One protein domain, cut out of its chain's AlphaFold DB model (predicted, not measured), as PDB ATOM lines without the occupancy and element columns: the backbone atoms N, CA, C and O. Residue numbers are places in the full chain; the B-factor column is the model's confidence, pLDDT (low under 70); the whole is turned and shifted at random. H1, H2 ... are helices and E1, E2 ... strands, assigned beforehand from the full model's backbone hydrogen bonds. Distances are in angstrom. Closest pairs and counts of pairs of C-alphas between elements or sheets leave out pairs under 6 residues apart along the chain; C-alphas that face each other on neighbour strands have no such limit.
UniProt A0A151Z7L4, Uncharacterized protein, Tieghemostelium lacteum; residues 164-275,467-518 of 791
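Overview. This is residues 164 to 275 and 467 to 518 of the 791 residues of an uncharacterized protein of Tieghemostelium lacteum (UniProt A0A151Z7L4). Two rows of helices run along a long, narrow body: H3 followed by H4 leads out along it, and H5 followed by H6 leads back, with H3 and H6 side by side in one half and the helical hairpin H4 and H5 in the other. H2 packs on H6 at the end away from that hairpin, with H1 nearby; in the other half H7 packs on H5 nearly at a right angle to it, H8 packs on H7, and the small strand hairpin E1 and E2 is near H4 and H7. The printed part has 164 residues with eight named helices and two named strands, in the order H1 H2 H3 H4 H5 H6 E1 E2 H7 H8; the sheet, E1 - E2, is antiparallel and the class is mostly helix. The whole is only just loose, close to compact, with a radius of gyration of the C-alphas of 18.4 A, and elongated, with spans of 58 by 34 by 25 A.

Along the chain. The sheet is made of E1, residues 467 to 469, and E2, residues 482 to 484; C-alpha 467 is at (135.175, 187.137, 149.730). E2 is followed directly by H7, residues 485 to 498, 18.9 A from first to last C-alpha, and later by H8, residues 508 to 511. H3, residues 197 to 221, is the longest helix at 37.6 A, from C-alpha 197 at (106.104, 177.936, 154.679) to C-alpha 221 at (133.864, 203.166, 152.114). H4 is residues 224 to 232, 12.5 A long; H5 is residues 236 to 251, 22.6 A long; H6 is residues 255 to 269, 21.1 A long. H1 is residues 173 to 178, and H2 is residues 180 to 191, 16.1 A long.

Arrangement. E1 and E2 are a hairpin of antiparallel neighbours, with N 468 and O 483 at 2.9 A and N 483 and O 468 at 2.9 A, within hydrogen-bond range. The closest C-alphas of E1 and H7 are those of Thr 467 and Val 485, 5.3 A apart. Those of E2 and H4 are Gly 224 and Val 483, 5.5 A apart. H4 and H5 form a helical hairpin and touch at Val 227 and Ala 239, whose C-alphas are 5.2 A apart, at a shallow tilt of 19 degrees, opposite ways. H7 touches H5, with residues 240 to 244 of H5 alone, about perpendicular at 86 degrees; the closest C-alphas are those of Lys 244 and Leu 498, 7.1 A apart. H8 touches residues 491 to 496 of H7 alone, with the C-alphas of Cys 492 and Arg 508 closest at 5.0 A. H3 and H6 touch at a shallow tilt of 3 degrees, opposite ways, the C-alphas of Lys 200 and Ile 267 being closest at 5.8 A. H2 touches H6 at a shallow tilt of 22 degrees, the same way, with the C-alphas of Val 188 and Ala 269 closest at 5.7 A. H1 and H3 only just touch, with 3 pairs of C-alphas within 8 A, the closest those of Ile 173 and Leu 210 at 5.9 A. H2 and H3 are apart, as are H3 and H7. Every O i to N i+4 pair is within hydrogen-bond range in H1, H2, H4, H5 and H6; in H3 it is 19 of 21 and in H7 8 of 10, and H8 is too short for such a pair.

Size, cuts and confidence. The two C-alphas farthest apart are those of Met 192 and Arg 233, 59.0 A. Residues 276 to 466 are not printed, and C-alphas 275 and 467 are 38.8 A apart across the cut. The link from E1 to E2, residues 470 to 481, is long. The mean pLDDT of the printed part is 79.1; 35 residues are under 70, among them residues 185 to 198, 219 to 225 and 268 to 275.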
ATOM      1  N   ILE A 164     100.601 189.953 147.292       69.06
ATOM      2  CA  ILE A 164     101.718 190.852 147.614       69.06
ATOM      3  C   ILE A 164     102.734 190.758 146.471       69.06
ATOM      4  O   ILE A 164     103.230 189.660 146.196       69.06
ATOM      5  N   ASP A 165     103.049 191.879 145.820       70.06
ATOM      6  CA  ASP A 165     104.133 191.956 144.836       70.06
ATOM      7  C   ASP A 165     105.474 192.196 145.545       70.06
ATOM      8  O   ASP A 165     105.928 193.310 145.795       70.06
ATOM      9  N   TRP A 166     106.118 191.092 145.908       72.25
ATOM     10  CA  TRP A 166     107.371 191.098 146.657       72.25
ATOM     11  C   TRP A 166     108.565 191.679 145.892       72.25
ATOM     12  O   TRP A 166     109.543 192.083 146.524       72.25
ATOM     13  N   GLU A 167     108.540 191.661 144.557       65.62
ATOM     14  CA  GLU A 167     109.691 192.068 143.741       65.62
ATOM     15  C   GLU A 167     109.680 193.556 143.405       65.62
ATOM     16  O   GLU A 167     110.756 194.148 143.299       65.62
ATOM     17  N   ASN A 168     108.503 194.173 143.311       66.75
ATOM     18  CA  ASN A 168     108.390 195.595 143.001       66.75
ATOM     19  C   ASN A 168     108.209 196.462 144.256       66.75
ATOM     20  O   ASN A 168     108.872 197.493 144.380       66.75
ATOM     21  N   ASP A 169     107.403 196.019 145.225       73.38
ATOM     22  CA  ASP A 169     106.995 196.885 146.340       73.38
ATOM     23  C   ASP A 169     107.968 196.847 147.530       73.38
ATOM     24  O   ASP A 169     108.027 197.794 148.308       73.38
ATOM     25  N   TYR A 170     108.767 195.781 147.679       79.06
ATOM     26  CA  TYR A 170     109.571 195.539 148.894       79.06
ATOM     27  C   TYR A 170     111.014 195.078 148.624       79.06
ATOM     28  O   TYR A 170     111.671 194.522 149.508       79.06
ATOM     29  N   SER A 171     111.520 195.264 147.401       75.19
ATOM     30  CA  SER A 171     112.832 194.745 146.980       75.19
ATOM     31  C   SER A 171     114.033 195.609 147.366       75.19
ATOM     32  O   SER A 171     115.154 195.095 147.353       75.19
ATOM     33  N   THR A 172     113.813 196.873 147.732       82.38
ATOM     34  CA  THR A 172     114.848 197.804 148.202       82.38
ATOM     35  C   THR A 172     114.684 198.104 149.687       82.38
ATOM     36  O   THR A 172     113.588 197.990 150.244       82.38
ATOM     37  N   ILE A 173     115.773 198.518 150.339       83.31
ATOM     38  CA  ILE A 173     115.754 198.901 151.761       83.31
ATOM     39  C   ILE A 173     114.716 199.994 152.038       83.31
ATOM     40  O   ILE A 173     113.943 199.879 152.989       83.31
ATOM     41  N   ASP A 174     114.689 201.038 151.210       84.12
ATOM     42  CA  ASP A 174     113.863 202.220 151.456       84.12
ATOM     43  C   ASP A 174     112.368 201.897 151.280       84.12
ATOM     44  O   ASP A 174     111.560 202.227 152.152       84.12
ATOM     45  N   ASN A 175     112.013 201.140 150.235       84.00
ATOM     46  CA  ASN A 175     110.635 200.696 150.013       84.00
ATOM     47  C   ASN A 175     110.169 199.740 151.124       84.00
ATOM     48  O   ASN A 175     109.052 199.864 151.626       84.00
ATOM     49  N   PHE A 176     111.039 198.822 151.565       87.00
ATOM     50  CA  PHE A 176     110.720 197.894 152.651       87.00
ATOM     51  C   PHE A 176     110.433 198.616 153.970       87.00
ATOM     52  O   PHE A 176     109.471 198.278 154.660       87.00
ATOM     53  N   LEU A 177     111.252 199.604 154.338       85.44
ATOM     54  CA  LEU A 177     111.065 200.343 155.587       85.44
ATOM     55  C   LEU A 177     109.819 201.233 155.545       85.44
ATOM     56  O   LEU A 177     109.090 201.279 156.537       85.44
ATOM     57  N   GLN A 178     109.551 201.883 154.409       85.06
ATOM     58  CA  GLN A 178     108.379 202.740 154.231       85.06
ATOM     59  C   GLN A 178     107.065 201.939 154.209       85.06
ATOM     60  O   GLN A 178     106.080 202.374 154.802       85.06
ATOM     61  N   GLY A 179     107.055 200.763 153.574       80.25
ATOM     62  CA  GLY A 179     105.875 199.899 153.446       80.25
ATOM     63  C   GLY A 179     105.706 198.852 154.555       80.25
ATOM     64  O   GLY A 179     104.795 198.030 154.482       80.25
ATOM     65  N   TYR A 180     106.568 198.834 155.579       81.50
ATOM     66  CA  TYR A 180     106.601 197.749 156.571       81.50
ATOM     67  C   TYR A 180     105.269 197.538 157.311       81.50
ATOM     68  O   TYR A 180     104.854 196.395 157.488       81.50
ATOM     69  N   GLU A 181     104.608 198.608 157.758       73.88
ATOM     70  CA  GLU A 181     103.362 198.497 158.538       73.88
ATOM     71  C   GLU A 181     102.215 197.918 157.696       73.88
ATOM     72  O   GLU A 181     101.464 197.054 158.157       73.88
ATOM     73  N   GLU A 182     102.126 198.336 156.431       70.69
ATOM     74  CA  GLU A 182     101.171 197.788 155.467       70.69
ATOM     75  C   GLU A 182     101.463 196.308 155.207       70.69
ATOM     76  O   GLU A 182     100.580 195.461 155.363       70.69
ATOM     77  N   LEU A 183     102.727 195.973 154.936       76.81
ATOM     78  CA  LEU A 183     103.164 194.599 154.725       76.81
ATOM     79  C   LEU A 183     102.872 193.702 155.933       76.81
ATOM     80  O   LEU A 183     102.408 192.573 155.770       76.81
ATOM     81  N   TYR A 184     103.129 194.187 157.148       70.50
ATOM     82  CA  TYR A 184     102.869 193.447 158.380       70.50
ATOM     83  C   TYR A 184     101.378 193.151 158.541       70.50
ATOM     84  O   TYR A 184     101.004 192.000 158.772       70.50
ATOM     85  N   SER A 185     100.524 194.155 158.330       63.56
ATOM     86  CA  SER A 185      99.068 193.983 158.333       63.56
ATOM     87  C   SER A 185      98.608 192.958 157.289       63.56
ATOM     88  O   SER A 185      97.834 192.049 157.604       63.56
ATOM     89  N   MET A 186      99.137 193.029 156.063       66.62
ATOM     90  CA  MET A 186      98.817 192.081 154.991       66.62
ATOM     91  C   MET A 186      99.263 190.653 155.315       66.62
ATOM     92  O   MET A 186      98.497 189.715 155.110       66.62
ATOM     93  N   VAL A 187     100.470 190.474 155.856       68.69
ATOM     94  CA  VAL A 187     101.014 189.165 156.252       68.69
ATOM     95  C   VAL A 187     100.203 188.556 157.398       68.69
ATOM     96  O   VAL A 187      99.866 187.374 157.346       68.69
ATOM     97  N   VAL A 188      99.831 189.350 158.405       65.38
ATOM     98  CA  VAL A 188      98.957 188.900 159.505       65.38
ATOM     99  C   VAL A 188      97.578 188.497 158.970       65.38
ATOM    100  O   VAL A 188      97.073 187.426 159.312       65.38
ATOM    101  N   THR A 189      97.007 189.305 158.072       62.62
ATOM    102  CA  THR A 189      95.683 189.083 157.461       62.62
ATOM    103  C   THR A 189      95.657 187.901 156.491       62.62
ATOM    104  O   THR A 189      94.647 187.213 156.376       62.62
ATOM    105  N   GLN A 190      96.753 187.624 155.785       64.06
ATOM    106  CA  GLN A 190      96.861 186.441 154.930       64.06
ATOM    107  C   GLN A 190      97.069 185.165 155.744       64.06
ATOM    108  O   GLN A 190      96.581 184.103 155.355       64.06
ATOM    109  N   ASN A 191      97.818 185.246 156.848       66.69
ATOM    110  CA  ASN A 191      98.174 184.055 157.598       66.69
ATOM    111  C   ASN A 191      97.119 183.651 158.625       66.69
ATOM    112  O   ASN A 191      96.983 182.451 158.809       66.69
ATOM    113  N   MET A 192      96.383 184.572 159.272       62.69
ATOM    114  CA  MET A 192      95.291 184.301 160.244       62.69
ATOM    115  C   MET A 192      95.441 182.978 161.025       62.69
ATOM    116  O   MET A 192      94.561 182.118 161.013       62.69
ATOM    117  N   GLY A 193      96.599 182.768 161.659       54.38
ATOM    118  CA  GLY A 193      96.842 181.569 162.464       54.38
ATOM    119  C   GLY A 193      97.265 180.298 161.708       54.38
ATOM    120  O   GLY A 193      97.258 179.226 162.315       54.38
ATOM    121  N   LYS A 194      97.686 180.379 160.441       58.06
ATOM    122  CA  LYS A 194      98.302 179.284 159.674       58.06
ATOM    123  C   LYS A 194      99.818 179.395 159.594       58.06
ATOM    124  O   LYS A 194     100.386 180.465 159.408       58.06
ATOM    125  N   ASN A 195     100.457 178.227 159.600       62.84
ATOM    126  CA  ASN A 195     101.856 178.076 159.225       62.84
ATOM    127  C   ASN A 195     102.011 178.174 157.695       62.84
ATOM    128  O   ASN A 195     101.660 177.238 156.975       62.84
ATOM    129  N   ASN A 196     102.552 179.288 157.201       67.62
ATOM    130  CA  ASN A 196     102.769 179.517 155.769       67.62
ATOM    131  C   ASN A 196     104.259 179.413 155.398       67.62
ATOM    132  O   ASN A 196     105.014 180.387 155.438       67.62
ATOM    133  N   GLN A 197     104.698 178.204 155.027       67.31
ATOM    134  CA  GLN A 197     106.104 177.936 154.679       67.31
ATOM    135  C   GLN A 197     106.555 178.633 153.386       67.31
ATOM    136  O   GLN A 197     107.715 179.042 153.290       67.31
ATOM    137  N   ALA A 198     105.658 178.795 152.409       69.75
ATOM    138  CA  ALA A 198     105.973 179.476 151.154       69.75
ATOM    139  C   ALA A 198     106.292 180.954 151.418       69.75
ATOM    140  O   ALA A 198     107.368 181.432 151.065       69.75
ATOM    141  N   LEU A 199     105.421 181.632 152.165       75.00
ATOM    142  CA  LEU A 199     105.613 183.020 152.571       75.00
ATOM    143  C   LEU A 199     106.860 183.210 153.441       75.00
ATOM    144  O   LEU A 199     107.636 184.140 153.229       75.00
ATOM    145  N   LYS A 200     107.112 182.290 154.377       73.38
ATOM    146  CA  LYS A 200     108.352 182.278 155.162       73.38
ATOM    147  C   LYS A 200     109.595 182.200 154.268       73.38
ATOM    148  O   LYS A 200     110.577 182.891 154.530       73.38
ATOM    149  N   THR A 201     109.566 181.378 153.221       75.06
ATOM    150  CA  THR A 201     110.675 181.261 152.260       75.06
ATOM    151  C   THR A 201     110.875 182.568 151.490       75.06
ATOM    152  O   THR A 201     112.012 183.028 151.368       75.06
ATOM    153  N   THR A 202     109.791 183.220 151.063       79.25
ATOM    154  CA  THR A 202     109.830 184.536 150.406       79.25
ATOM    155  C   THR A 202     110.428 185.616 151.310       79.25
ATOM    156  O   THR A 202     111.368 186.297 150.902       79.25
ATOM    157  N   LEU A 203     109.979 185.718 152.566       81.69
ATOM    158  CA  LEU A 203     110.508 186.676 153.549       81.69
ATOM    159  C   LEU A 203     112.008 186.476 153.810       81.69
ATOM    160  O   LEU A 203     112.772 187.438 153.886       81.69
ATOM    161  N   LEU A 204     112.459 185.222 153.890       78.62
ATOM    162  CA  LEU A 204     113.877 184.895 154.041       78.62
ATOM    163  C   LEU A 204     114.706 185.259 152.796       78.62
ATOM    164  O   LEU A 204     115.874 185.628 152.929       78.62
ATOM    165  N   ASN A 205     114.131 185.161 151.594       80.44
ATOM    166  CA  ASN A 205     114.791 185.588 150.357       80.44
ATOM    167  C   ASN A 205     114.906 187.114 150.276       80.44
ATOM    168  O   ASN A 205     115.956 187.622 149.882       80.44
ATOM    169  N   ILE A 206     113.877 187.845 150.713       83.62
ATOM    170  CA  ILE A 206     113.919 189.308 150.839       83.62
ATOM    171  C   ILE A 206     114.989 189.715 151.846       83.62
ATOM    172  O   ILE A 206     115.822 190.557 151.530       83.62
ATOM    173  N   GLN A 207     115.072 189.041 152.997       82.44
ATOM    174  CA  GLN A 207     116.157 189.267 153.956       82.44
ATOM    175  C   GLN A 207     117.534 189.118 153.300       82.44
ATOM    176  O   GLN A 207     118.391 189.982 153.468       82.44
ATOM    177  N   LYS A 208     117.751 188.047 152.522       81.50
ATOM    178  CA  LYS A 208     119.011 187.824 151.792       81.50
ATOM    179  C   LYS A 208     119.309 188.982 150.829       81.50
ATOM    180  O   LYS A 208     120.457 189.424 150.789       81.50
ATOM    181  N   LYS A 209     118.307 189.473 150.084       84.06
ATOM    182  CA  LYS A 209     118.440 190.604 149.145       84.06
ATOM    183  C   LYS A 209     118.766 191.915 149.880       84.06
ATOM    184  O   LYS A 209     119.789 192.524 149.583       84.06
ATOM    185  N   LEU A 210     117.984 192.287 150.895       84.25
ATOM    186  CA  LEU A 210     118.159 193.536 151.647       84.25
ATOM    187  C   LEU A 210     119.491 193.588 152.410       84.25
ATOM    188  O   LEU A 210     120.184 194.601 152.391       84.25
ATOM    189  N   LEU A 211     119.908 192.485 153.042       83.00
ATOM    190  CA  LEU A 211     121.209 192.435 153.721       83.00
ATOM    191  C   LEU A 211     122.383 192.478 152.728       83.00
ATOM    192  O   LEU A 211     123.443 193.014 153.058       83.00
ATOM    193  N   ALA A 212     122.213 191.945 151.513       81.50
ATOM    194  CA  ALA A 212     123.204 192.098 150.452       81.50
ATOM    195  C   ALA A 212     123.297 193.557 149.973       81.50
ATOM    196  O   ALA A 212     124.407 194.039 149.764       81.50
ATOM    197  N   GLU A 213     122.172 194.268 149.870       83.25
ATOM    198  CA  GLU A 213     122.144 195.705 149.567       83.25
ATOM    199  C   GLU A 213     122.842 196.526 150.665       83.25
ATOM    200  O   GLU A 213     123.709 197.343 150.354       83.25
ATOM    201  N   CYS A 214     122.584 196.238 151.950       80.31
ATOM    202  CA  CYS A 214     123.313 196.847 153.074       80.31
ATOM    203  C   CYS A 214     124.831 196.662 152.934       80.31
ATOM    204  O   CYS A 214     125.602 197.597 153.138       80.31
ATOM    205  N   ALA A 215     125.269 195.461 152.551       76.31
ATOM    206  CA  ALA A 215     126.685 195.175 152.366       76.31
ATOM    207  C   ALA A 215     127.312 195.930 151.183       76.31
ATOM    208  O   ALA A 215     128.510 196.210 151.213       76.31
ATOM    209  N   VAL A 216     126.527 196.250 150.147       80.00
ATOM    210  CA  VAL A 216     126.962 197.091 149.022       80.00
ATOM    211  C   VAL A 216     127.063 198.554 149.452       80.00
ATOM    212  O   VAL A 216     128.103 199.159 149.205       80.00
ATOM    213  N   ARG A 217     126.067 199.091 150.175       76.25
ATOM    214  CA  ARG A 217     126.115 200.458 150.739       76.25
ATOM    215  C   ARG A 217     127.319 200.640 151.679       76.25
ATOM    216  O   ARG A 217     128.005 201.652 151.627       76.25
ATOM    217  N   ASN A 218     127.664 199.611 152.457       73.50
ATOM    218  CA  ASN A 218     128.862 199.604 153.307       73.50
ATOM    219  C   ASN A 218     130.191 199.538 152.520       73.50
ATOM    220  O   ASN A 218     131.256 199.801 153.081       73.50
ATOM    221  N   LYS A 219     130.160 199.151 151.238       64.81
ATOM    222  CA  LYS A 219     131.344 198.948 150.389       64.81
ATOM    223  C   LYS A 219     131.873 200.242 149.770       64.81
ATOM    224  O   LYS A 219     133.062 200.299 149.461       64.81
ATOM    225  N   GLU A 220     131.038 201.275 149.637       50.22
ATOM    226  CA  GLU A 220     131.434 202.603 149.129       50.22
ATOM    227  C   GLU A 220     132.475 203.309 150.032       50.22
ATOM    228  O   GLU A 220     133.085 204.287 149.616       50.22
ATOM    229  N   GLY A 221     132.772 202.755 151.219       48.25
ATOM    230  CA  GLY A 221     133.864 203.166 152.114       48.25
ATOM    231  C   GLY A 221     135.128 202.283 152.102       48.25
ATOM    232  O   GLY A 221     135.884 202.339 153.061       48.25
ATOM    233  N   ALA A 222     135.335 201.421 151.096       49.97
ATOM    234  CA  ALA A 222     136.556 200.649 150.772       49.97
ATOM    235  C   ALA A 222     137.653 200.482 151.870       49.97
ATOM    236  O   ALA A 222     138.784 200.932 151.702       49.97
ATOM    237  N   VAL A 223     137.365 199.757 152.966       52.34
ATOM    238  CA  VAL A 223     138.358 199.448 154.033       52.34
ATOM    239  C   VAL A 223     139.036 198.070 153.876       52.34
ATOM    240  O   VAL A 223     139.994 197.758 154.579       52.34
ATOM    241  N   GLY A 224     138.601 197.230 152.927       57.94
ATOM    242  CA  GLY A 224     139.169 195.882 152.734       57.94
ATOM    243  C   GLY A 224     140.636 195.878 152.281       57.94
ATOM    244  O   GLY A 224     141.442 195.093 152.771       57.94
ATOM    245  N   THR A 225     141.017 196.793 151.389       68.19
ATOM    246  CA  THR A 225     142.387 196.883 150.855       68.19
ATOM    247  C   THR A 225     143.409 197.361 151.895       68.19
ATOM    248  O   THR A 225     144.461 196.733 152.004       68.19
ATOM    249  N   PRO A 226     143.135 198.417 152.691       82.12
ATOM    250  CA  PRO A 226     144.063 198.888 153.722       82.12
ATOM    251  C   PRO A 226     144.381 197.853 154.806       82.12
ATOM    252  O   PRO A 226     145.541 197.711 155.185       82.12
ATOM    253  N   VAL A 227     143.380 197.104 155.287       85.69
ATOM    254  CA  VAL A 227     143.611 196.070 156.313       85.69
ATOM    255  C   VAL A 227     144.468 194.944 155.749       85.69
ATOM    256  O   VAL A 227     145.447 194.561 156.378       85.69
ATOM    257  N   LEU A 228     144.149 194.448 154.550       85.62
ATOM    258  CA  LEU A 228     144.936 193.393 153.910       85.62
ATOM    259  C   LEU A 228     146.402 193.818 153.716       85.62
ATOM    260  O   LEU A 228     147.308 193.037 153.989       85.62
ATOM    261  N   GLN A 229     146.641 195.068 153.311       87.38
ATOM    262  CA  GLN A 229     147.994 195.615 153.177       87.38
ATOM    263  C   GLN A 229     148.732 195.702 154.519       87.38
ATOM    264  O   GLN A 229     149.926 195.417 154.564       87.38
ATOM    265  N   ALA A 230     148.049 196.084 155.603       90.25
ATOM    266  CA  ALA A 230     148.642 196.097 156.941       90.25
ATOM    267  C   ALA A 230     149.036 194.677 157.388       90.25
ATOM    268  O   ALA A 230     150.159 194.467 157.845       90.25
ATOM    269  N   LEU A 231     148.163 193.690 157.152       91.81
ATOM    270  CA  LEU A 231     148.431 192.280 157.455       91.81
ATOM    271  C   LEU A 231     149.635 191.745 156.672       91.81
ATOM    272  O   LEU A 231     150.532 191.156 157.266       91.81
ATOM    273  N   GLN A 232     149.704 192.020 155.368       89.44
ATOM    274  CA  GLN A 232     150.822 191.607 154.510       89.44
ATOM    275  C   GLN A 232     152.161 192.258 154.893       89.44
ATOM    276  O   GLN A 232     153.217 191.708 154.598       89.44
ATOM    277  N   ARG A 233     152.137 193.429 155.544       92.00
ATOM    278  CA  ARG A 233     153.337 194.116 156.054       92.00
ATOM    279  C   ARG A 233     153.728 193.691 157.472       92.00
ATOM    280  O   ARG A 233     154.732 194.182 157.978       92.00
ATOM    281  N   GLY A 234     152.944 192.828 158.121       91.81
ATOM    282  CA  GLY A 234     153.163 192.446 159.517       91.81
ATOM    283  C   GLY A 234     152.770 193.525 160.540       91.81
ATOM    284  O   GLY A 234     153.160 193.423 161.701       91.81
ATOM    285  N   ASP A 235     152.002 194.548 160.148       93.06
ATOM    286  CA  ASP A 235     151.568 195.638 161.032       93.06
ATOM    287  C   ASP A 235     150.308 195.249 161.825       93.06
ATOM    288  O   ASP A 235     149.172 195.455 161.384       93.06
ATOM    289  N   TYR A 236     150.518 194.655 163.002       93.00
ATOM    290  CA  TYR A 236     149.436 194.193 163.875       93.00
ATOM    291  C   TYR A 236     148.541 195.331 164.388       93.00
ATOM    292  O   TYR A 236     147.316 195.264 164.267       93.00
ATOM    293  N   GLU A 237     149.142 196.383 164.948       93.06
ATOM    294  CA  GLU A 237     148.416 197.498 165.572       93.06
ATOM    295  C   GLU A 237     147.637 198.307 164.528       93.06
ATOM    296  O   GLU A 237     146.463 198.639 164.733       93.06
ATOM    297  N   GLY A 238     148.245 198.558 163.363       91.88
ATOM    298  CA  GLY A 238     147.567 199.202 162.243       91.88
ATOM    299  C   GLY A 238     146.379 198.379 161.743       91.88
ATOM    300  O   GLY A 238     145.287 198.924 161.549       91.88
ATOM    301  N   ALA A 239     146.542 197.058 161.606       92.38
ATOM    302  CA  ALA A 239     145.451 196.169 161.211       92.38
ATOM    303  C   ALA A 239     144.297 196.172 162.231       92.38
ATOM    304  O   ALA A 239     143.128 196.209 161.826       92.38
ATOM    305  N   LEU A 240     144.592 196.185 163.538       92.25
ATOM    306  CA  LEU A 240     143.580 196.269 164.601       92.25
ATOM    307  C   LEU A 240     142.781 197.573 164.526       92.25
ATOM    308  O   LEU A 240     141.545 197.536 164.531       92.25
ATOM    309  N   ALA A 241     143.465 198.714 164.423       90.62
ATOM    310  CA  ALA A 241     142.828 200.028 164.379       90.62
ATOM    311  C   ALA A 241     141.915 200.179 163.150       90.62
ATOM    312  O   ALA A 241     140.745 200.557 163.280       90.62
ATOM    313  N   LEU A 242     142.420 199.816 161.965       89.81
ATOM    314  CA  LEU A 242     141.652 199.866 160.719       89.81
ATOM    315  C   LEU A 242     140.432 198.945 160.774       89.81
ATOM    316  O   LEU A 242     139.339 199.331 160.356       89.81
ATOM    317  N   THR A 243     140.593 197.750 161.340       89.50
ATOM    318  CA  THR A 243     139.507 196.778 161.461       89.50
ATOM    319  C   THR A 243     138.429 197.235 162.440       89.50
ATOM    320  O   THR A 243     137.246 197.145 162.111       89.50
ATOM    321  N   LYS A 244     138.800 197.792 163.604       88.75
ATOM    322  CA  LYS A 244     137.831 198.354 164.564       88.75
ATOM    323  C   LYS A 244     137.034 199.495 163.929       88.75
ATOM    324  O   LYS A 244     135.811 199.545 164.086       88.75
ATOM    325  N   SER A 245     137.699 200.366 163.169       87.06
ATOM    326  CA  SER A 245     137.048 201.453 162.426       87.06
ATOM    327  C   SER A 245     136.086 200.924 161.355       87.06
ATOM    328  O   SER A 245     134.935 201.364 161.283       87.06
ATOM    329  N   ALA A 246     136.516 199.936 160.562       83.88
ATOM    330  CA  ALA A 246     135.703 199.313 159.516       83.88
ATOM    331  C   ALA A 246     134.443 198.646 160.085       83.88
ATOM    332  O   ALA A 246     133.336 198.862 159.591       83.88
ATOM    333  N   ALA A 247     134.616 197.862 161.150       84.81
ATOM    334  CA  ALA A 247     133.537 197.170 161.840       84.81
ATOM    335  C   ALA A 247     132.513 198.149 162.415       84.81
ATOM    336  O   ALA A 247     131.315 197.992 162.188       84.81
ATOM    337  N   SER A 248     132.987 199.184 163.110       83.25
ATOM    338  CA  SER A 248     132.122 200.192 163.730       83.25
ATOM    339  C   SER A 248     131.345 200.980 162.673       83.25
ATOM    340  O   SER A 248     130.143 201.179 162.819       83.25
ATOM    341  N   SER A 249     131.996 201.349 161.565       80.75
ATOM    342  CA  SER A 249     131.348 202.054 160.451       80.75
ATOM    343  C   SER A 249     130.239 201.209 159.821       80.75
ATOM    344  O   SER A 249     129.118 201.690 159.668       80.75
ATOM    345  N   ALA A 250     130.505 199.926 159.550       76.75
ATOM    346  CA  ALA A 250     129.530 199.003 158.962       76.75
ATOM    347  C   ALA A 250     128.320 198.706 159.871       76.75
ATOM    348  O   ALA A 250     127.292 198.234 159.383       76.75
ATOM    349  N   MET A 251     128.435 198.961 161.180       75.69
ATOM    350  CA  MET A 251     127.365 198.752 162.165       75.69
ATOM    351  C   MET A 251     126.665 200.043 162.610       75.69
ATOM    352  O   MET A 251     125.564 199.972 163.155       75.69
ATOM    353  N   SER A 252     127.269 201.210 162.367       67.00
ATOM    354  CA  SER A 252     126.863 202.510 162.926       67.00
ATOM    355  C   SER A 252     125.402 202.902 162.673       67.00
ATOM    356  O   SER A 252     124.785 203.527 163.532       67.00
ATOM    357  N   ASN A 253     124.812 202.476 161.555       64.75
ATOM    358  CA  ASN A 253     123.442 202.849 161.199       64.75
ATOM    359  C   ASN A 253     122.367 201.907 161.762       64.75
ATOM    360  O   ASN A 253     121.188 202.174 161.564       64.75
ATOM    361  N   GLY A 254     122.723 200.773 162.386       71.94
ATOM    362  CA  GLY A 254     121.760 199.794 162.934       71.94
ATOM    363  C   GLY A 254     120.803 199.144 161.915       71.94
ATOM    364  O   GLY A 254     120.096 198.196 162.248       71.94
ATOM    365  N   LEU A 255     120.826 199.599 160.663       80.06
ATOM    366  CA  LEU A 255     119.908 199.277 159.575       80.06
ATOM    367  C   LEU A 255     119.772 197.770 159.332       80.06
ATOM    368  O   LEU A 255     118.673 197.236 159.223       80.06
ATOM    369  N   ALA A 256     120.894 197.050 159.312       78.56
ATOM    370  CA  ALA A 256     120.898 195.601 159.124       78.56
ATOM    371  C   ALA A 256     120.200 194.848 160.273       78.56
ATOM    372  O   ALA A 256     119.525 193.836 160.044       78.56
ATOM    373  N   LYS A 257     120.351 195.349 161.504       79.50
ATOM    374  CA  LYS A 257     119.701 194.813 162.702       79.50
ATOM    375  C   LYS A 257     118.209 195.133 162.696       79.50
ATOM    376  O   LYS A 257     117.410 194.248 162.991       79.50
ATOM    377  N   GLU A 258     117.831 196.344 162.290       83.00
ATOM    378  CA  GLU A 258     116.433 196.756 162.135       83.00
ATOM    379  C   GLU A 258     115.697 195.906 161.089       83.00
ATOM    380  O   GLU A 258     114.659 195.321 161.398       83.00
ATOM    381  N   ILE A 259     116.270 195.752 159.888       84.19
ATOM    382  CA  ILE A 259     115.712 194.906 158.819       84.19
ATOM    383  C   ILE A 259     115.549 193.465 159.310       84.19
ATOM    384  O   ILE A 259     114.497 192.853 159.121       84.19
ATOM    385  N   SER A 260     116.572 192.920 159.978       79.06
ATOM    386  CA  SER A 260     116.513 191.558 160.518       79.06
ATOM    387  C   SER A 260     115.421 191.411 161.582       79.06
ATOM    388  O   SER A 260     114.712 190.406 161.576       79.06
ATOM    389  N   GLY A 261     115.243 192.411 162.453       75.75
ATOM    390  CA  GLY A 261     114.178 192.442 163.457       75.75
ATOM    391  C   GLY A 261     112.782 192.491 162.835       75.75
ATOM    392  O   GLY A 261     111.947 191.644 163.148       75.75
ATOM    393  N   LYS A 262     112.552 193.412 161.892       80.81
ATOM    394  CA  LYS A 262     111.281 193.564 161.160       80.81
ATOM    395  C   LYS A 262     110.902 192.297 160.387       80.81
ATOM    396  O   LYS A 262     109.767 191.831 160.469       80.81
ATOM    397  N   ILE A 263     111.853 191.672 159.690       82.12
ATOM    398  CA  ILE A 263     111.599 190.399 158.997       82.12
ATOM    399  C   ILE A 263     111.320 189.269 159.985       82.12
ATOM    400  O   ILE A 263     110.446 188.442 159.730       82.12
ATOM    401  N   GLN A 264     112.017 189.221 161.121       75.69
ATOM    402  CA  GLN A 264     111.743 188.212 162.139       75.69
ATOM    403  C   GLN A 264     110.319 188.351 162.695       75.69
ATOM    404  O   GLN A 264     109.651 187.333 162.863       75.69
ATOM    405  N   SER A 265     109.823 189.577 162.893       73.62
ATOM    406  CA  SER A 265     108.424 189.840 163.255       73.62
ATOM    407  C   SER A 265     107.440 189.333 162.195       73.62
ATOM    408  O   SER A 265     106.465 188.672 162.546       73.62
ATOM    409  N   LEU A 266     107.721 189.547 160.902       76.94
ATOM    410  CA  LEU A 266     106.915 188.998 159.800       76.94
ATOM    411  C   LEU A 266     106.944 187.461 159.779       76.94
ATOM    412  O   LEU A 266     105.910 186.823 159.608       76.94
ATOM    413  N   ILE A 267     108.107 186.844 160.009       74.69
ATOM    414  CA  ILE A 267     108.239 185.381 160.099       74.69
ATOM    415  C   ILE A 267     107.445 184.839 161.288       74.69
ATOM    416  O   ILE A 267     106.786 183.811 161.149       74.69
ATOM    417  N   THR A 268     107.489 185.516 162.436       68.50
ATOM    418  CA  THR A 268     106.696 185.149 163.613       68.50
ATOM    419  C   THR A 268     105.199 185.257 163.323       68.50
ATOM    420  O   THR A 268     104.451 184.361 163.711       68.50
ATOM    421  N   ALA A 269     104.761 186.267 162.567       65.62
ATOM    422  CA  ALA A 269     103.379 186.382 162.096       65.62
ATOM    423  C   ALA A 269     102.967 185.248 161.129       65.62
ATOM    424  O   ALA A 269     101.789 184.907 161.044       65.62
ATOM    425  N   CYS A 270     103.925 184.613 160.444       66.06
ATOM    426  CA  CYS A 270     103.707 183.399 159.645       66.06
ATOM    427  C   CYS A 270     103.687 182.101 160.473       66.06
ATOM    428  O   CYS A 270     103.475 181.028 159.905       66.06
ATOM    429  N   THR A 271     103.967 182.160 161.780       59.69
ATOM    430  CA  THR A 271     104.057 180.992 162.669       59.69
ATOM    431  C   THR A 271     103.218 181.198 163.930       59.69
ATOM    432  O   THR A 271     103.724 181.617 164.968       59.69
ATOM    433  N   SER A 272     101.929 180.879 163.869       49.44
ATOM    434  CA  SER A 272     101.101 180.692 165.068       49.44
ATOM    435  C   SER A 272     101.400 179.354 165.759       49.44
ATOM    436  O   SER A 272     101.910 178.401 165.161       49.44
ATOM    437  N   VAL A 273     101.107 179.312 167.060       48.53
ATOM    438  CA  VAL A 273     101.350 178.195 167.980       48.53
ATOM    439  C   VAL A 273     100.607 176.938 167.516       48.53
ATOM    440  O   VAL A 273      99.388 176.950 167.408       48.53
ATOM    441  N   GLY A 274     101.348 175.842 167.311       37.19
ATOM    442  CA  GLY A 274     100.766 174.497 167.250       37.19
ATOM    443  C   GLY A 274     100.949 173.709 165.952       37.19
ATOM    444  O   GLY A 274      99.981 173.136 165.486       37.19
ATOM    445  N   VAL A 275     102.162 173.587 165.394       27.94
ATOM    446  CA  VAL A 275     102.504 172.437 164.524       27.94
ATOM    447  C   VAL A 275     103.975 172.053 164.714       27.94
ATOM    448  O   VAL A 275     104.875 172.689 164.167       27.94
ATOM    449  N   THR A 467     135.661 186.237 148.679       88.94
ATOM    450  CA  THR A 467     135.175 187.137 149.730       88.94
ATOM    451  C   THR A 467     134.109 186.486 150.598       88.94
ATOM    452  O   THR A 467     133.309 185.671 150.138       88.94
ATOM    453  N   SER A 468     134.080 186.881 151.866       89.88
ATOM    454  CA  SER A 468     133.019 186.570 152.819       89.88
ATOM    455  C   SER A 468     132.648 187.823 153.606       89.88
ATOM    456  O   SER A 468     133.281 188.868 153.462       89.88
ATOM    457  N   TYR A 469     131.611 187.733 154.433       88.06
ATOM    458  CA  TYR A 469     131.362 188.772 155.425       88.06
ATOM    459  C   TYR A 469     132.441 188.713 156.506       88.06
ATOM    460  O   TYR A 469     132.865 187.623 156.889       88.06
ATOM    461  N   MET A 470     132.860 189.871 157.009       87.94
ATOM    462  CA  MET A 470     133.982 189.997 157.940       87.94
ATOM    463  C   MET A 470     133.832 189.116 159.189       87.94
ATOM    464  O   MET A 470     134.791 188.478 159.593       87.94
ATOM    465  N   GLY A 471     132.621 188.983 159.744       87.62
ATOM    466  CA  GLY A 471     132.344 188.086 160.876       87.62
ATOM    467  C   GLY A 471     132.133 186.603 160.527       87.62
ATOM    468  O   GLY A 471     131.671 185.848 161.388       87.62
ATOM    469  N   LEU A 472     132.370 186.186 159.276       88.69
ATOM    470  CA  LEU A 472     131.989 184.877 158.714       88.69
ATOM    471  C   LEU A 472     130.493 184.543 158.896       88.69
ATOM    472  O   LEU A 472     130.090 183.383 158.888       88.69
ATOM    473  N   SER A 473     129.657 185.570 159.064       82.25
ATOM    474  CA  SER A 473     128.206 185.469 159.215       82.25
ATOM    475  C   SER A 473     127.530 186.528 158.356       82.25
ATOM    476  O   SER A 473     127.978 187.667 158.308       82.25
ATOM    477  N   GLY A 474     126.437 186.151 157.692       72.88
ATOM    478  CA  GLY A 474     125.581 187.079 156.947       72.88
ATOM    479  C   GLY A 474     124.420 187.642 157.767       72.88
ATOM    480  O   GLY A 474     123.470 188.143 157.177       72.88
ATOM    481  N   THR A 475     124.430 187.496 159.095       74.88
ATOM    482  CA  THR A 475     123.375 188.038 159.964       74.88
ATOM    483  C   THR A 475     123.622 189.518 160.255       74.88
ATOM    484  O   THR A 475     124.764 189.934 160.430       74.88
ATOM    485  N   GLY A 476     122.549 190.311 160.357       67.62
ATOM    486  CA  GLY A 476     122.630 191.756 160.615       67.62
ATOM    487  C   GLY A 476     123.126 192.153 162.012       67.62
ATOM    488  O   GLY A 476     123.195 193.337 162.313       67.62
ATOM    489  N   GLU A 477     123.451 191.175 162.859       75.69
ATOM    490  CA  GLU A 477     124.089 191.376 164.166       75.69
ATOM    491  C   GLU A 477     125.600 191.602 164.057       75.69
ATOM    492  O   GLU A 477     126.193 192.133 164.986       75.69
ATOM    493  N   TYR A 478     126.226 191.208 162.944       82.62
ATOM    494  CA  TYR A 478     127.666 191.356 162.722       82.62
ATOM    495  C   TYR A 478     127.943 192.366 161.605       82.62
ATOM    496  O   TYR A 478     127.049 192.657 160.802       82.62
ATOM    497  N   PRO A 479     129.188 192.860 161.478       81.44
ATOM    498  CA  PRO A 479     129.552 193.774 160.409       81.44
ATOM    499  C   PRO A 479     129.315 193.138 159.032       81.44
ATOM    500  O   PRO A 479     130.026 192.217 158.612       81.44
ATOM    501  N   LEU A 480     128.327 193.661 158.302       82.75
ATOM    502  CA  LEU A 480     128.033 193.281 156.920       82.75
ATOM    503  C   LEU A 480     128.986 194.000 155.963       82.75
ATOM    504  O   LEU A 480     128.582 194.835 155.156       82.75
ATOM    505  N   LEU A 481     130.271 193.678 156.080       84.38
ATOM    506  CA  LEU A 481     131.338 194.153 155.207       84.38
ATOM    507  C   LEU A 481     131.947 192.952 154.485       84.38
ATOM    508  O   LEU A 481     132.366 191.995 155.137       84.38
ATOM    509  N   ARG A 482     131.985 192.981 153.146       85.00
ATOM    510  CA  ARG A 482     132.633 191.915 152.369       85.00
ATOM    511  C   ARG A 482     134.134 192.147 152.262       85.00
ATOM    512  O   ARG A 482     134.558 193.157 151.708       85.00
ATOM    513  N   VAL A 483     134.901 191.171 152.726       87.69
ATOM    514  CA  VAL A 483     136.370 191.162 152.760       87.69
ATOM    515  C   VAL A 483     136.896 189.811 152.260       87.69
ATOM    516  O   VAL A 483     136.115 188.851 152.225       87.69
ATOM    517  N   PRO A 484     138.177 189.697 151.862       91.56
ATOM    518  CA  PRO A 484     138.813 188.402 151.618       91.56
ATOM    519  C   PRO A 484     138.603 187.426 152.782       91.56
ATOM    520  O   PRO A 484     138.533 187.842 153.943       91.56
ATOM    521  N   VAL A 485     138.486 186.125 152.499       92.69
ATOM    522  CA  VAL A 485     138.277 185.118 153.559       92.69
ATOM    523  C   VAL A 485     139.454 185.100 154.540       92.69
ATOM    524  O   VAL A 485     139.218 184.964 155.739       92.69
ATOM    525  N   SER A 486     140.687 185.309 154.069       93.44
ATOM    526  CA  SER A 486     141.878 185.463 154.920       93.44
ATOM    527  C   SER A 486     141.700 186.573 155.962       93.44
ATOM    528  O   SER A 486     141.885 186.345 157.160       93.44
ATOM    529  N   GLN A 487     141.232 187.749 155.536       92.50
ATOM    530  CA  GLN A 487     140.937 188.872 156.430       92.50
ATOM    531  C   GLN A 487     139.765 188.575 157.381       92.50
ATOM    532  O   GLN A 487     139.812 188.964 158.547       92.50
ATOM    533  N   ALA A 488     138.716 187.884 156.921       92.75
ATOM    534  CA  ALA A 488     137.590 187.502 157.778       92.75
ATOM    535  C   ALA A 488     138.020 186.536 158.898       92.75
ATOM    536  O   ALA A 488     137.621 186.704 160.049       92.75
ATOM    537  N   ILE A 489     138.880 185.559 158.588       94.81
ATOM    538  CA  ILE A 489     139.461 184.646 159.585       94.81
ATOM    539  C   ILE A 489     140.313 185.426 160.589       94.81
ATOM    540  O   ILE A 489     140.167 185.230 161.797       94.81
ATOM    541  N   TRP A 490     141.143 186.357 160.108       95.06
ATOM    542  CA  TRP A 490     141.934 187.218 160.984       95.06
ATOM    543  C   TRP A 490     141.057 188.067 161.908       95.06
ATOM    544  O   TRP A 490     141.297 188.088 163.112       95.06
ATOM    545  N   TYR A 491     139.987 188.683 161.390       93.38
ATOM    546  CA  TYR A 491     139.006 189.400 162.210       93.38
ATOM    547  C   TYR A 491     138.399 188.495 163.279       93.38
ATOM    548  O   TYR A 491     138.269 188.910 164.429       93.38
ATOM    549  N   CYS A 492     138.043 187.255 162.930       93.38
ATOM    550  CA  CYS A 492     137.486 186.325 163.902       93.38
ATOM    551  C   CYS A 492     138.436 186.086 165.077       93.38
ATOM    552  O   CYS A 492     137.966 186.073 166.210       93.38
ATOM    553  N   VAL A 493     139.746 185.993 164.844       94.25
ATOM    554  CA  VAL A 493     140.751 185.877 165.913       94.25
ATOM    555  C   VAL A 493     140.946 187.204 166.655       94.25
ATOM    556  O   VAL A 493     140.822 187.262 167.879       94.25
ATOM    557  N   ALA A 494     141.158 188.299 165.925       93.19
ATOM    558  CA  ALA A 494     141.397 189.628 166.485       93.19
ATOM    559  C   ALA A 494     140.206 190.174 167.294       93.19
ATOM    560  O   ALA A 494     140.392 190.966 168.217       93.19
ATOM    561  N   SER A 495     138.980 189.730 166.999       92.31
ATOM    562  CA  SER A 495     137.767 190.139 167.717       92.31
ATOM    563  C   SER A 495     137.821 189.826 169.217       92.31
ATOM    564  O   SER A 495     137.309 190.613 170.011       92.31
ATOM    565  N   GLY A 496     138.515 188.754 169.617       90.31
ATOM    566  CA  GLY A 496     138.732 188.418 171.026       90.31
ATOM    567  C   GLY A 496     139.662 189.399 171.739       90.31
ATOM    568  O   GLY A 496     139.616 189.523 172.958       90.31
ATOM    569  N   TYR A 497     140.502 190.129 171.005       90.25
ATOM    570  CA  TYR A 497     141.210 191.284 171.548       90.25
ATOM    571  C   TYR A 497     140.288 192.507 171.524       90.25
ATOM    572  O   TYR A 497     140.067 193.124 172.561       90.25
ATOM    573  N   LEU A 498     139.686 192.823 170.374       89.81
ATOM    574  CA  LEU A 498     138.928 194.059 170.143       89.81
ATOM    575  C   LEU A 498     137.666 194.222 171.005       89.81
ATOM    576  O   LEU A 498     137.379 195.352 171.393       89.81
ATOM    577  N   TYR A 499     136.932 193.139 171.284       90.06
ATOM    578  CA  TYR A 499     135.558 193.198 171.805       90.06
ATOM    579  C   TYR A 499     135.288 192.352 173.056       90.06
ATOM    580  O   TYR A 499     134.161 192.355 173.544       90.06
ATOM    581  N   ALA A 500     136.291 191.659 173.608       84.75
ATOM    582  CA  ALA A 500     136.122 190.785 174.779       84.75
ATOM    583  C   ALA A 500     135.430 191.452 175.986       84.75
ATOM    584  O   ALA A 500     134.769 190.765 176.767       84.75
ATOM    585  N   GLU A 501     135.594 192.769 176.130       82.25
ATOM    586  CA  GLU A 501     134.998 193.599 177.186       82.25
ATOM    587  C   GLU A 501     133.945 194.573 176.649       82.25
ATOM    588  O   GLU A 501     132.908 194.746 177.285       82.25
ATOM    589  N   ASP A 502     134.207 195.183 175.486       82.25
ATOM    590  CA  ASP A 502     133.373 196.242 174.906       82.25
ATOM    591  C   ASP A 502     132.003 195.713 174.441       82.25
ATOM    592  O   ASP A 502     130.970 196.323 174.716       82.25
ATOM    593  N   ASP A 503     131.988 194.586 173.720       83.75
ATOM    594  CA  ASP A 503     130.773 193.997 173.153       83.75
ATOM    595  C   ASP A 503     130.961 192.495 172.881       83.75
ATOM    596  O   ASP A 503     131.406 192.079 171.808       83.75
ATOM    597  N   ILE A 504     130.560 191.654 173.843       82.94
ATOM    598  CA  ILE A 504     130.659 190.187 173.727       82.94
ATOM    599  C   ILE A 504     129.971 189.669 172.458       82.94
ATOM    600  O   ILE A 504     130.390 188.649 171.911       82.94
ATOM    601  N   THR A 505     128.918 190.340 171.978       81.38
ATOM    602  CA  THR A 505     128.194 189.878 170.789       81.38
ATOM    603  C   THR A 505     129.062 189.947 169.536       81.38
ATOM    604  O   THR A 505     128.864 189.142 168.631       81.38
ATOM    605  N   GLN A 506     130.075 190.820 169.511       85.00
ATOM    606  CA  GLN A 506     131.040 190.951 168.417       85.00
ATOM    607  C   GLN A 506     132.296 190.087 168.587       85.00
ATOM    608  O   GLN A 506     133.065 189.951 167.632       85.00
ATOM    609  N   ASP A 507     132.503 189.463 169.752       89.44
ATOM    610  CA  ASP A 507     133.615 188.540 170.011       89.44
ATOM    611  C   ASP A 507     133.392 187.207 169.267       89.44
ATOM    612  O   ASP A 507     132.848 186.220 169.778       89.44
ATOM    613  N   ARG A 508     133.809 187.181 167.998       89.81
ATOM    614  CA  ARG A 508     133.747 185.994 167.137       89.81
ATOM    615  C   ARG A 508     134.736 184.922 167.569       89.81
ATOM    616  O   ARG A 508     134.459 183.749 167.326       89.81
ATOM    617  N   PHE A 509     135.835 185.291 168.220       91.56
ATOM    618  CA  PHE A 509     136.805 184.327 168.735       91.56
ATOM    619  C   PHE A 509     136.132 183.412 169.759       91.56
ATOM    620  O   PHE A 509     136.171 182.189 169.638       91.56
ATOM    621  N   ARG A 510     135.364 184.003 170.682       89.00
ATOM    622  CA  ARG A 510     134.512 183.269 171.628       89.00
ATOM    623  C   ARG A 510     133.445 182.420 170.941       89.00
ATOM    624  O   ARG A 510     133.226 181.269 171.338       89.00
ATOM    625  N   ALA A 511     132.777 182.961 169.923       86.38
ATOM    626  CA  ALA A 511     131.750 182.229 169.179       86.38
ATOM    627  C   ALA A 511     132.313 180.967 168.495       86.38
ATOM    628  O   ALA A 511     131.622 179.952 168.423       86.38
ATOM    629  N   PHE A 512     133.572 181.014 168.053       88.12
ATOM    630  CA  PHE A 512     134.255 179.938 167.332       88.12
ATOM    631  C   PHE A 512     135.279 179.150 168.167       88.12
ATOM    632  O   PHE A 512     136.052 178.387 167.596       88.12
ATOM    633  N   HIS A 513     135.251 179.245 169.499       84.75
ATOM    634  CA  HIS A 513     136.237 178.625 170.409       84.75
ATOM    635  C   HIS A 513     136.469 177.109 170.235       84.75
ATOM    636  O   HIS A 513     137.411 176.561 170.784       84.75
ATOM    637  N   ALA A 514     135.572 176.384 169.562       85.38
ATOM    638  CA  ALA A 514     135.727 174.946 169.344       85.38
ATOM    639  C   ALA A 514     136.524 174.609 168.068       85.38
ATOM    640  O   ALA A 514     136.788 173.437 167.806       85.38
ATOM    641  N   ILE A 515     136.832 175.604 167.233       90.25
ATOM    642  CA  ILE A 515     137.506 175.456 165.931       90.25
ATOM    643  C   ILE A 515     138.606 176.504 165.712       90.25
ATOM    644  O   ILE A 515     139.219 176.558 164.649       90.25
ATOM    645  N   ASP A 516     138.852 177.349 166.701       87.62
ATOM    646  CA  ASP A 516     139.802 178.454 166.674       87.62
ATOM    647  C   ASP A 516     141.247 178.007 166.439       87.62
ATOM    648  O   ASP A 516     141.955 178.674 165.690       87.62
ATOM    649  N   LYS A 517     141.658 176.835 166.941       90.12
ATOM    650  CA  LYS A 517     142.966 176.238 166.613       90.12
ATOM    651  C   LYS A 517     143.220 176.163 165.099       90.12
ATOM    652  O   LYS A 517     144.334 176.407 164.650       90.12
ATOM    653  N   TYR A 518     142.178 175.894 164.304       94.38
ATOM    654  CA  TYR A 518     142.283 175.838 162.848       94.38
ATOM    655  C   TYR A 518     142.408 177.236 162.239       94.38
ATOM    656  O   TYR A 518     143.102 177.402 161.242       94.38
TER     657      TYR A 518